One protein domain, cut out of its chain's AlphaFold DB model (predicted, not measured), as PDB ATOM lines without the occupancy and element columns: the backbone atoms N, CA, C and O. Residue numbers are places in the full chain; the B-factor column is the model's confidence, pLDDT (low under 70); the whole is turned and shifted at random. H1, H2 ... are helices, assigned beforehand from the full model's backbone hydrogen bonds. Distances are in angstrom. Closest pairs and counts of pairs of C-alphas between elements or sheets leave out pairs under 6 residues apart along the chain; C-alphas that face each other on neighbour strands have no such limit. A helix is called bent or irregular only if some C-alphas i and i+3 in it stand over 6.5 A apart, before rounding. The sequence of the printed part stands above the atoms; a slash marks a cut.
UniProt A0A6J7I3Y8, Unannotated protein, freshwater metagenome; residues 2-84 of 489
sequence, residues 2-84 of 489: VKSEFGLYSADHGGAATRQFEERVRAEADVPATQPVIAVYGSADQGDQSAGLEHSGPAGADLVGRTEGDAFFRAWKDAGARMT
ATOM      1  N   VAL A   2      30.801 -37.538   1.079       84.06
ATOM      2  CA  VAL A   2      31.265 -38.834   0.557       84.06
ATOM      3  C   VAL A   2      31.347 -39.815   1.716       84.06
ATOM      4  O   VAL A   2      32.001 -39.566   2.723       84.06
ATOM      5  N   LYS A   3      30.655 -40.942   1.576       86.50
ATOM      6  CA  LYS A   3      30.544 -41.954   2.627       86.50
ATOM      7  C   LYS A   3      31.379 -43.188   2.286       86.50
ATOM      8  O   LYS A   3      31.849 -43.337   1.154       86.50
ATOM      9  N   SER A   4      31.563 -44.074   3.263       83.81
ATOM     10  CA  SER A   4      32.412 -45.270   3.131       83.81
ATOM     11  C   SER A   4      32.018 -46.185   1.959       83.81
ATOM     12  O   SER A   4      32.873 -46.827   1.349       83.81
ATOM     13  N   GLU A   5      30.745 -46.168   1.566       87.38
ATOM     14  CA  GLU A   5      30.169 -46.944   0.468       87.38
ATOM     15  C   GLU A   5      30.654 -46.482  -0.914       87.38
ATOM     16  O   GLU A   5      30.476 -47.208  -1.892       87.38
ATOM     17  N   PHE A   6      31.264 -45.295  -1.028       91.75
ATOM     18  CA  PHE A   6      31.858 -44.841  -2.288       91.75
ATOM     19  C   PHE A   6      33.108 -45.651  -2.665       91.75
ATOM     20  O   PHE A   6      33.391 -45.842  -3.848       91.75
ATOM     21  N   GLY A   7      33.845 -46.157  -1.670       89.81
ATOM     22  CA  GLY A   7      34.980 -47.059  -1.879       89.81
ATOM     23  C   GLY A   7      36.217 -46.429  -2.528       89.81
ATOM     24  O   GLY A   7      37.114 -47.165  -2.933       89.81
ATOM     25  N   LEU A   8      36.285 -45.098  -2.636       91.88
ATOM     26  CA  LEU A   8      37.434 -44.358  -3.165       91.88
ATOM     27  C   LEU A   8      37.832 -43.226  -2.218       91.88
ATOM     28  O   LEU A   8      36.990 -42.645  -1.534       91.88
ATOM     29  N   TYR A   9      39.121 -42.887  -2.219       91.94
ATOM     30  CA  TYR A   9      39.615 -41.723  -1.492       91.94
ATOM     31  C   TYR A   9      39.081 -40.430  -2.110       91.94
ATOM     32  O   TYR A   9      39.088 -40.261  -3.328       91.94
ATOM     33  N   SER A  10      38.661 -39.508  -1.251       93.06
ATOM     34  CA  SER A  10      38.179 -38.183  -1.622       93.06
ATOM     35  C   SER A  10      38.612 -37.174  -0.563       93.06
ATOM     36  O   SER A  10      38.704 -37.515   0.615       93.06
ATOM     37  N   ALA A  11      38.861 -35.934  -0.981       93.25
ATOM     38  CA  ALA A  11      39.030 -34.792  -0.078       93.25
ATOM     39  C   ALA A  11      37.682 -34.144   0.309       93.25
ATOM     40  O   ALA A  11      37.656 -33.089   0.941       93.25
ATOM     41  N   ASP A  12      36.576 -34.769  -0.099       94.69
ATOM     42  CA  ASP A  12      35.205 -34.347   0.165       94.69
ATOM     43  C   ASP A  12      34.906 -32.895  -0.267       94.69
ATOM     44  O   ASP A  12      35.566 -32.335  -1.151       94.69
ATOM     45  N   HIS A  13      33.882 -32.281   0.323       95.62
ATOM     46  CA  HIS A  13      33.437 -30.930   0.031       95.62
ATOM     47  C   HIS A  13      34.518 -29.891   0.352       95.62
ATOM     48  O   HIS A  13      34.662 -28.935  -0.403       95.62
ATOM     49  N   GLY A  14      35.362 -30.111   1.368       95.44
ATOM     50  CA  GLY A  14      36.510 -29.240   1.655       95.44
ATOM     51  C   GLY A  14      37.517 -29.190   0.495       95.44
ATOM     52  O   GLY A  14      38.020 -28.123   0.129       95.44
ATOM     53  N   GLY A  15      37.756 -30.329  -0.162       94.94
ATOM     54  CA  GLY A  15      38.541 -30.399  -1.395       94.94
ATOM     55  C   GLY A  15      37.891 -29.667  -2.576       94.94
ATOM     56  O   GLY A  15      38.590 -29.043  -3.371       94.94
ATOM     57  N   ALA A  16      36.560 -29.698  -2.687       95.62
ATOM     58  CA  ALA A  16      35.835 -28.914  -3.699       95.62
ATOM     59  C   ALA A  16      35.922 -27.415  -3.405       95.62
ATOM     60  O   ALA A  16      36.183 -26.619  -4.304       95.62
ATOM     61  N   ALA A  17      35.739 -27.031  -2.143       97.25
ATOM     62  CA  ALA A  17      35.735 -25.646  -1.700       97.25
ATOM     63  C   ALA A  17      37.077 -24.954  -1.937       97.25
ATOM     64  O   ALA A  17      37.107 -23.824  -2.428       97.25
ATOM     65  N   THR A  18      38.185 -25.635  -1.633       96.62
ATOM     66  CA  THR A  18      39.536 -25.117  -1.897       96.62
ATOM     67  C   THR A  18      39.766 -24.876  -3.386       96.62
ATOM     68  O   THR A  18      40.155 -23.772  -3.766       96.62
ATOM     69  N   ARG A  19      39.429 -25.846  -4.242       94.12
ATOM     70  CA  ARG A  19      39.541 -25.701  -5.702       94.12
ATOM     71  C   ARG A  19      38.672 -24.578  -6.249       94.12
ATOM     72  O   ARG A  19      39.169 -23.723  -6.977       94.12
ATOM     73  N   GLN A  20      37.404 -24.537  -5.849       95.94
ATOM     74  CA  GLN A  20      36.478 -23.485  -6.255       95.94
ATOM     75  C   GLN A  20      37.026 -22.100  -5.883       95.94
ATOM     76  O   GLN A  20      37.007 -21.181  -6.700       95.94
ATOM     77  N   PHE A  21      37.550 -21.938  -4.666       96.94
ATOM     78  CA  PHE A  21      38.178 -20.689  -4.245       96.94
ATOM     79  C   PHE A  21      39.385 -20.327  -5.123       96.94
ATOM     80  O   PHE A  21      39.477 -19.196  -5.600       96.94
ATOM     81  N   GLU A  22      40.301 -21.272  -5.347       95.25
ATOM     82  CA  GLU A  22      41.509 -21.062  -6.155       95.25
ATOM     83  C   GLU A  22      41.168 -20.636  -7.588       95.25
ATOM     84  O   GLU A  22      41.756 -19.685  -8.109       95.25
ATOM     85  N   GLU A  23      40.181 -21.288  -8.206       93.19
ATOM     86  CA  GLU A  23      39.682 -20.959  -9.542       93.19
ATOM     87  C   GLU A  23      39.065 -19.557  -9.592       93.19
ATOM     88  O   GLU A  23      39.386 -18.770 -10.487       93.19
ATOM     89  N   ARG A  24      38.233 -19.197  -8.606       95.69
ATOM     90  CA  ARG A  24      37.629 -17.857  -8.511       95.69
ATOM     91  C   ARG A  24      38.677 -16.763  -8.331       95.69
ATOM     92  O   ARG A  24      38.582 -15.723  -8.981       95.69
ATOM     93  N   VAL A  25      39.691 -16.995  -7.494       95.19
ATOM     94  CA  VAL A  25      40.806 -16.053  -7.316       95.19
ATOM     95  C   VAL A  25      41.573 -15.877  -8.622       95.19
ATOM     96  O   VAL A  25      41.830 -14.741  -9.002       95.19
ATOM     97  N   ARG A  26      41.897 -16.958  -9.343       94.19
ATOM     98  CA  ARG A  26      42.580 -16.858 -10.646       94.19
ATOM     99  C   ARG A  26      41.743 -16.158 -11.717       94.19
ATOM    100  O   ARG A  26      42.313 -15.510 -12.584       94.19
ATOM    101  N   ALA A  27      40.422 -16.311 -11.688       93.19
ATOM    102  CA  ALA A  27      39.532 -15.671 -12.653       93.19
ATOM    103  C   ALA A  27      39.369 -14.160 -12.406       93.19
ATOM    104  O   ALA A  27      39.206 -13.402 -13.358       93.19
ATOM    105  N   GLU A  28      39.392 -13.727 -11.142       93.19
ATOM    106  CA  GLU A  28      39.189 -12.323 -10.755       93.19
ATOM    107  C   GLU A  28      40.506 -11.537 -10.650       93.19
ATOM    108  O   GLU A  28      40.537 -10.338 -10.925       93.19
ATOM    109  N   ALA A  29      41.591 -12.184 -10.220       87.50
ATOM    110  CA  ALA A  29      42.877 -11.543  -9.978       87.50
ATOM    111  C   ALA A  29      43.900 -11.907 -11.061       87.50
ATOM    112  O   ALA A  29      43.942 -13.033 -11.548       87.50
ATOM    113  N   ASP A  30      44.781 -10.959 -11.385       88.25
ATOM    114  CA  ASP A  30      45.876 -11.140 -12.346       88.25
ATOM    115  C   ASP A  30      47.021 -11.965 -11.724       88.25
ATOM    116  O   ASP A  30      48.103 -11.464 -11.416       88.25
ATOM    117  N   VAL A  31      46.741 -13.239 -11.432       91.44
ATOM    118  CA  VAL A  31      47.708 -14.182 -10.863       91.44
ATOM    119  C   VAL A  31      48.475 -14.854 -12.003       91.44
ATOM    120  O   VAL A  31      47.856 -15.545 -12.818       91.44
ATOM    121  N   PRO A  32      49.817 -14.749 -12.054       93.12
ATOM    122  CA  PRO A  32      50.612 -15.439 -13.064       93.12
ATOM    123  C   PRO A  32      50.326 -16.943 -13.092       93.12
ATOM    124  O   PRO A  32      50.199 -17.582 -12.045       93.12
ATOM    125  N   ALA A  33      50.312 -17.544 -14.284       86.62
ATOM    126  CA  ALA A  33      50.078 -18.984 -14.444       86.62
ATOM    127  C   ALA A  33      51.074 -19.850 -13.646       86.62
ATOM    128  O   ALA A  33      50.736 -20.941 -13.199       86.62
ATOM    129  N   THR A  34      52.294 -19.349 -13.430       90.19
ATOM    130  CA  THR A  34      53.346 -20.022 -12.656       90.19
ATOM    131  C   THR A  34      53.230 -19.819 -11.147       90.19
ATOM    132  O   THR A  34      53.944 -20.477 -10.394       90.19
ATOM    133  N   GLN A  35      52.392 -18.891 -10.685       93.56
ATOM    134  CA  GLN A  35      52.218 -18.625  -9.264       93.56
ATOM    135  C   GLN A  35      51.137 -19.559  -8.700       93.56
ATOM    136  O   GLN A  35      50.014 -19.581  -9.223       93.56
ATOM    137  N   PRO A  36      51.433 -20.335  -7.640       90.81
ATOM    138  CA  PRO A  36      50.416 -21.130  -6.973       90.81
ATOM    139  C   PRO A  36      49.431 -20.215  -6.236       90.81
ATOM    140  O   PRO A  36      49.819 -19.228  -5.611       90.81
ATOM    141  N   VAL A  37      48.154 -20.573  -6.303       93.12
ATOM    142  CA  VAL A  37      47.123 -20.105  -5.374       93.12
ATOM    143  C   VAL A  37      46.835 -21.303  -4.489       93.12
ATOM    144  O   VAL A  37      46.632 -22.388  -5.023       93.12
ATOM    145  N   ILE A  38      46.909 -21.123  -3.173       93.62
ATOM    146  CA  ILE A  38      46.716 -22.202  -2.205       93.62
ATOM    147  C   ILE A  38      45.544 -21.807  -1.323       93.62
ATOM    148  O   ILE A  38      45.620 -20.812  -0.596       93.62
ATOM    149  N   ALA A  39      44.476 -22.589  -1.382       95.31
ATOM    150  CA  ALA A  39      43.395 -22.535  -0.421       95.31
ATOM    151  C   ALA A  39      43.589 -23.611   0.645       95.31
ATOM    152  O   ALA A  39      43.936 -24.753   0.356       95.31
ATOM    153  N   VAL A  40      43.321 -23.247   1.897       94.38
ATOM    154  CA  VAL A  40      43.292 -24.188   3.017       94.38
ATOM    155  C   VAL A  40      41.909 -24.117   3.640       94.38
ATOM    156  O   VAL A  40      41.500 -23.060   4.118       94.38
ATOM    157  N   TYR A  41      41.199 -25.240   3.617       94.44
ATOM    158  CA  TYR A  41      39.930 -25.408   4.314       94.44
ATOM    159  C   TYR A  41      40.216 -26.074   5.660       94.44
ATOM    160  O   TYR A  41      40.739 -27.187   5.703       94.44
ATOM    161  N   GLY A  42      39.942 -25.364   6.753       91.81
ATOM    162  CA  GLY A  42      40.175 -25.849   8.111       91.81
ATOM    163  C   GLY A  42      38.866 -26.171   8.821       91.81
ATOM    164  O   GLY A  42      37.896 -25.428   8.689       91.81
ATOM    165  N   SER A  43      38.863 -27.247   9.604       90.44
ATOM    166  CA  SER A  43      37.741 -27.600  10.472       90.44
ATOM    167  C   SER A  43      37.603 -26.618  11.632       90.44
ATOM    168  O   SER A  43      38.593 -26.224  12.251       90.44
ATOM    169  N   ALA A  44      36.367 -26.245  11.947       95.12
ATOM    170  CA  ALA A  44      36.031 -25.382  13.073       95.12
ATOM    171  C   ALA A  44      35.433 -26.218  14.220       95.12
ATOM    172  O   ALA A  44      35.961 -27.269  14.578       95.12
ATOM    173  N   ASP A  45      34.336 -25.751  14.798       96.88
ATOM    174  CA  ASP A  45      33.469 -26.442  15.747       96.88
ATOM    175  C   ASP A  45      32.338 -27.195  15.040       96.88
ATOM    176  O   ASP A  45      31.161 -26.891  15.197       96.88
ATOM    177  N   GLN A  46      32.745 -28.167  14.219       95.44
ATOM    178  CA  GLN A  46      31.868 -28.938  13.333       95.44
ATOM    179  C   GLN A  46      31.283 -30.215  13.965       95.44
ATOM    180  O   GLN A  46      30.658 -30.994  13.256       95.44
ATOM    181  N   GLY A  47      31.519 -30.477  15.257       96.94
ATOM    182  CA  GLY A  47      31.233 -31.778  15.882       96.94
ATOM    183  C   GLY A  47      29.760 -32.209  15.830       96.94
ATOM    184  O   GLY A  47      29.473 -33.393  15.856       96.94
ATOM    185  N   ASP A  48      28.831 -31.268  15.724       96.56
ATOM    186  CA  ASP A  48      27.386 -31.494  15.609       96.56
ATOM    187  C   ASP A  48      26.804 -30.842  14.339       96.56
ATOM    188  O   ASP A  48      25.628 -30.481  14.277       96.56
ATOM    189  N   GLN A  49      27.639 -30.664  13.309       94.69
ATOM    190  CA  GLN A  49      27.243 -30.133  12.007       94.69
ATOM    191  C   GLN A  49      27.307 -31.222  10.941       94.69
ATOM    192  O   GLN A  49      28.261 -31.990  10.886       94.69
ATOM    193  N   SER A  50      26.326 -31.235  10.039       93.06
ATOM    194  CA  SER A  50      26.318 -32.163   8.914       93.06
ATOM    195  C   SER A  50      26.031 -31.453   7.599       93.06
ATOM    196  O   SER A  50      25.024 -30.762   7.449       93.06
ATOM    197  N   ALA A  51      26.893 -31.696   6.612       90.38
ATOM    198  CA  ALA A  51      26.624 -31.401   5.205       90.38
ATOM    199  C   ALA A  51      26.079 -32.634   4.450       90.38
ATOM    200  O   ALA A  51      25.876 -32.599   3.234       90.38
ATOM    201  N   GLY A  52      25.899 -33.758   5.151       89.31
ATOM    202  CA  GLY A  52      25.615 -35.073   4.581       89.31
ATOM    203  C   GLY A  52      24.193 -35.594   4.740       89.31
ATOM    204  O   GLY A  52      23.918 -36.691   4.249       89.31
ATOM    205  N   LEU A  53      23.297 -34.838   5.388       89.50
ATOM    206  CA  LEU A  53      21.895 -35.236   5.568       89.50
ATOM    207  C   LEU A  53      21.087 -35.129   4.266       89.50
ATOM    208  O   LEU A  53      20.351 -36.047   3.918       89.50
ATOM    209  N   GLU A  54      21.258 -34.034   3.519       89.31
ATOM    210  CA  GLU A  54      20.513 -33.772   2.272       89.31
ATOM    211  C   GLU A  54      21.334 -34.047   1.001       89.31
ATOM    212  O   GLU A  54      20.786 -34.195  -0.094       89.31
ATOM    213  N   HIS A  55      22.660 -34.141   1.130       90.62
ATOM    214  CA  HIS A  55      23.582 -34.316   0.011       90.62
ATOM    215  C   HIS A  55      24.521 -35.493   0.272       90.62
ATOM    216  O   HIS A  55      25.224 -35.528   1.279       90.62
ATOM    217  N   SER A  56      24.587 -36.458  -0.647       91.50
ATOM    218  CA  SER A  56      25.370 -37.687  -0.459       91.50
ATOM    219  C   SER A  56      26.180 -38.055  -1.700       91.50
ATOM    220  O   SER A  56      25.756 -37.806  -2.831       91.50
ATOM    221  N   GLY A  57      27.338 -38.676  -1.475       94.12
ATOM    222  CA  GLY A  57      28.270 -39.072  -2.524       94.12
ATOM    223  C   GLY A  57      29.082 -37.902  -3.101       94.12
ATOM    224  O   GLY A  57      28.918 -36.756  -2.672       94.12
ATOM    225  N   PRO A  58      29.963 -38.180  -4.077       96.00
ATOM    226  CA  PRO A  58      30.912 -37.201  -4.617       96.00
ATOM    227  C   PRO A  58      30.234 -35.991  -5.269       96.00
ATOM    228  O   PRO A  58      30.592 -34.867  -4.941       96.00
ATOM    229  N   ALA A  59      29.176 -36.179  -6.067       96.12
ATOM    230  CA  ALA A  59      28.423 -35.048  -6.620       96.12
ATOM    231  C   ALA A  59      27.775 -34.154  -5.543       96.12
ATOM    232  O   ALA A  59      27.672 -32.942  -5.720       96.12
ATOM    233  N   GLY A  60      27.332 -34.733  -4.421       95.75
ATOM    234  CA  GLY A  60      26.816 -33.960  -3.289       95.75
ATOM    235  C   GLY A  60      27.916 -33.156  -2.592       95.75
ATOM    236  O   GLY A  60      27.713 -31.991  -2.266       95.75
ATOM    237  N   ALA A  61      29.091 -33.763  -2.410       95.94
ATOM    238  CA  ALA A  61      30.268 -33.092  -1.864       95.94
ATOM    239  C   ALA A  61      30.759 -31.950  -2.773       95.94
ATOM    240  O   ALA A  61      31.055 -30.867  -2.277       95.94
ATOM    241  N   ASP A  62      30.771 -32.149  -4.093       96.56
ATOM    242  CA  ASP A  62      31.088 -31.109  -5.080       96.56
ATOM    243  C   ASP A  62      30.112 -29.922  -4.983       96.56
ATOM    244  O   ASP A  62      30.536 -28.769  -4.918       96.56
ATOM    245  N   LEU A  63      28.802 -30.181  -4.872       95.50
ATOM    246  CA  LEU A  63      27.788 -29.126  -4.719       95.50
ATOM    247  C   LEU A  63      28.009 -28.286  -3.452       95.50
ATOM    248  O   LEU A  63      28.025 -27.050  -3.512       95.50
ATOM    249  N   VAL A  64      28.160 -28.957  -2.307       96.31
ATOM    250  CA  VAL A  64      28.404 -28.297  -1.017       96.31
ATOM    251  C   VAL A  64      29.706 -27.509  -1.089       96.31
ATOM    252  O   VAL A  64      29.720 -26.313  -0.801       96.31
ATOM    253  N   GLY A  65      30.779 -28.140  -1.561       96.56
ATOM    254  CA  GLY A  65      32.095 -27.525  -1.610       96.56
ATOM    255  C   GLY A  65      32.141 -26.308  -2.526       96.56
ATOM    256  O   GLY A  65      32.681 -25.279  -2.134       96.56
ATOM    257  N   ARG A  66      31.500 -26.331  -3.702       95.88
ATOM    258  CA  ARG A  66      31.398 -25.125  -4.549       95.88
ATOM    259  C   ARG A  66      30.656 -23.986  -3.847       95.88
ATOM    260  O   ARG A  66      31.066 -22.830  -3.949       95.88
ATOM    261  N   THR A  67      29.596 -24.306  -3.106       95.75
ATOM    262  CA  THR A  67      28.833 -23.316  -2.329       95.75
ATOM    263  C   THR A  67      29.709 -22.667  -1.253       95.75
ATOM    264  O   THR A  67      29.728 -21.441  -1.109       95.75
ATOM    265  N   GLU A  68      30.481 -23.476  -0.532       96.88
ATOM    266  CA  GLU A  68      31.426 -23.007   0.480       96.88
ATOM    267  C   GLU A  68      32.594 -22.230  -0.132       96.88
ATOM    268  O   GLU A  68      32.955 -21.173   0.380       96.88
ATOM    269  N   GLY A  69      33.152 -22.689  -1.253       97.38
ATOM    270  CA  GLY A  69      34.228 -22.013  -1.975       97.38
ATOM    271  C   GLY A  69      33.814 -20.633  -2.489       97.38
ATOM    272  O   GLY A  69      34.567 -19.667  -2.356       97.38
ATOM    273  N   ASP A  70      32.578 -20.488  -2.980       97.62
ATOM    274  CA  ASP A  70      32.010 -19.188  -3.352       97.62
ATOM    275  C   ASP A  70      31.794 -18.276  -2.125       97.62
ATOM    276  O   ASP A  70      31.953 -17.053  -2.207       97.62
ATOM    277  N   ALA A  71      31.444 -18.832  -0.958       97.44
ATOM    278  CA  ALA A  71      31.395 -18.073   0.294       97.44
ATOM    279  C   ALA A  71      32.799 -17.646   0.761       97.44
ATOM    280  O   ALA A  71      32.991 -16.488   1.137       97.44
ATOM    281  N   PHE A  72      33.784 -18.538   0.659       95.62
ATOM    282  CA  PHE A  72      35.179 -18.270   0.987       95.62
ATOM    283  C   PHE A  72      35.743 -17.147   0.106       95.62
ATOM    284  O   PHE A  72      36.342 -16.193   0.607       95.62
ATOM    285  N   PHE A  73      35.465 -17.188  -1.199       96.88
ATOM    286  CA  PHE A  73      35.892 -16.160  -2.144       96.88
ATOM    287  C   PHE A  73      35.277 -14.790  -1.830       96.88
ATOM    288  O   PHE A  73      35.983 -13.777  -1.825       96.88
ATOM    289  N   ARG A  74      33.979 -14.743  -1.492       96.56
ATOM    290  CA  ARG A  74      33.319 -13.505  -1.038       96.56
ATOM    291  C   ARG A  74      33.975 -12.946   0.226       96.56
ATOM    292  O   ARG A  74      34.316 -11.767   0.254       96.56
ATOM    293  N   ALA A  75      34.229 -13.792   1.225       94.25
ATOM    294  CA  ALA A  75      34.897 -13.379   2.457       94.25
ATOM    295  C   ALA A  75      36.319 -12.839   2.206       94.25
ATOM    296  O   ALA A  75      36.720 -11.850   2.822       94.25
ATOM    297  N   TRP A  76      37.068 -13.444   1.278       93.31
ATOM    298  CA  TRP A  76      38.387 -12.958   0.867       93.31
ATOM    299  C   TRP A  76      38.318 -11.574   0.207       93.31
ATOM    300  O   TRP A  76      39.082 -10.681   0.585       93.31
ATOM    301  N   LYS A  77      37.356 -11.345  -0.700       93.69
ATOM    302  CA  LYS A  77      37.124 -10.018  -1.298       93.69
ATOM    303  C   LYS A  77      36.790  -8.965  -0.240       93.69
ATOM    304  O   LYS A  77      37.385  -7.887  -0.238       93.69
ATOM    305  N   ASP A  78      35.909  -9.297   0.702       93.81
ATOM    306  CA  ASP A  78      35.504  -8.405   1.799       93.81
ATOM    307  C   ASP A  78      36.642  -8.119   2.798       93.81
ATOM    308  O   ASP A  78      36.621  -7.127   3.544       93.81
ATOM    309  N   ALA A  79      37.647  -8.996   2.858       90.44
ATOM    310  CA  ALA A  79      38.839  -8.807   3.673       90.44
ATOM    311  C   ALA A  79      39.872  -7.886   3.004       90.44
ATOM    312  O   ALA A  79      40.625  -7.232   3.724       90.44
ATOM    313  N   GLY A  80      39.890  -7.781   1.668       88.25
ATOM    314  CA  GLY A  80      40.943  -7.103   0.899       88.25
ATOM    315  C   GLY A  80      41.278  -5.685   1.377       88.25
ATOM    316  O   GLY A  80      42.444  -5.372   1.602       88.25
ATOM    317  N   ALA A  81      40.268  -4.851   1.647       87.69
ATOM    318  CA  ALA A  81      40.463  -3.472   2.126       87.69
ATOM    319  C   ALA A  81      41.055  -3.364   3.548       87.69
ATOM    320  O   ALA A  81      41.415  -2.273   3.989       87.69
ATOM    321  N   ARG A  82      41.123  -4.477   4.286       86.56
ATOM    322  CA  ARG A  82      41.601  -4.565   5.675       86.56
ATOM    323  C   ARG A  82      42.864  -5.421   5.813       86.56
ATOM    324  O   ARG A  82      43.338  -5.613   6.930       86.56
ATOM    325  N   MET A  83      43.403  -5.949   4.712       88.56
ATOM    326  CA  MET A  83      44.629  -6.746   4.739       88.56
ATOM    327  C   MET A  83      45.857  -5.871   5.014       88.56
ATOM    328  O   MET A  83      45.948  -4.727   4.575       88.56
ATOM    329  N   THR A  84      46.830  -6.435   5.727       89.31
ATOM    330  CA  THR A  84      48.131  -5.810   5.989       89.31
ATOM    331  C   THR A  84      49.252  -6.779   5.638       89.31
ATOM    332  O   THR A  84      49.147  -7.976   5.896       89.31
TER     333      THR A  84
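This is residues 2 to 84 of the 489 residues of the protein "Unannotated protein" of freshwater metagenome (UniProt A0A6J7I3Y8). Two long helices, H1 and H2, cross as a narrow X and run the same way, and the long loop between them folds back past H1 to reach the start of H2. Residues 29 to 34 and 44 to 50 of this loop stick out, as do residues 78 to 84 at the end. The printed part has 83 residues, with H1 then H2 and no named strand, all helix in class. It is only just loose, close to compact, with a radius of gyration of the C-alphas of 14.4 A, and only just elongated, spanning 42 by 28 by 16 A.

H1, residues 12 to 28, and H2, residues 57 to 82, touch, their closest C-alphas being those of Ala 17 and Gly 69, 3.9 A apart. Their lines stand at a steep tilt of 44 degrees, the same way. Every O i to N i+4 pair is within hydrogen-bond range in H1, and 20 of 22 in H2.

H1 begins at C-alpha 12 (35.205, -34.347, 0.165) and is 24.9 A long. H2, 37.9 A long, ends at C-alpha 82 (41.601, -4.565, 5.675); it is irregular, with C-alphas 78 and 81 7.0 A apart.

The C-alphas farthest apart, those of Glu 5 and Thr 84, are 45.2 A apart. The printed part has no cut, the link from H1 to H2 is long, and no printed residue is under 70 in pLDDT.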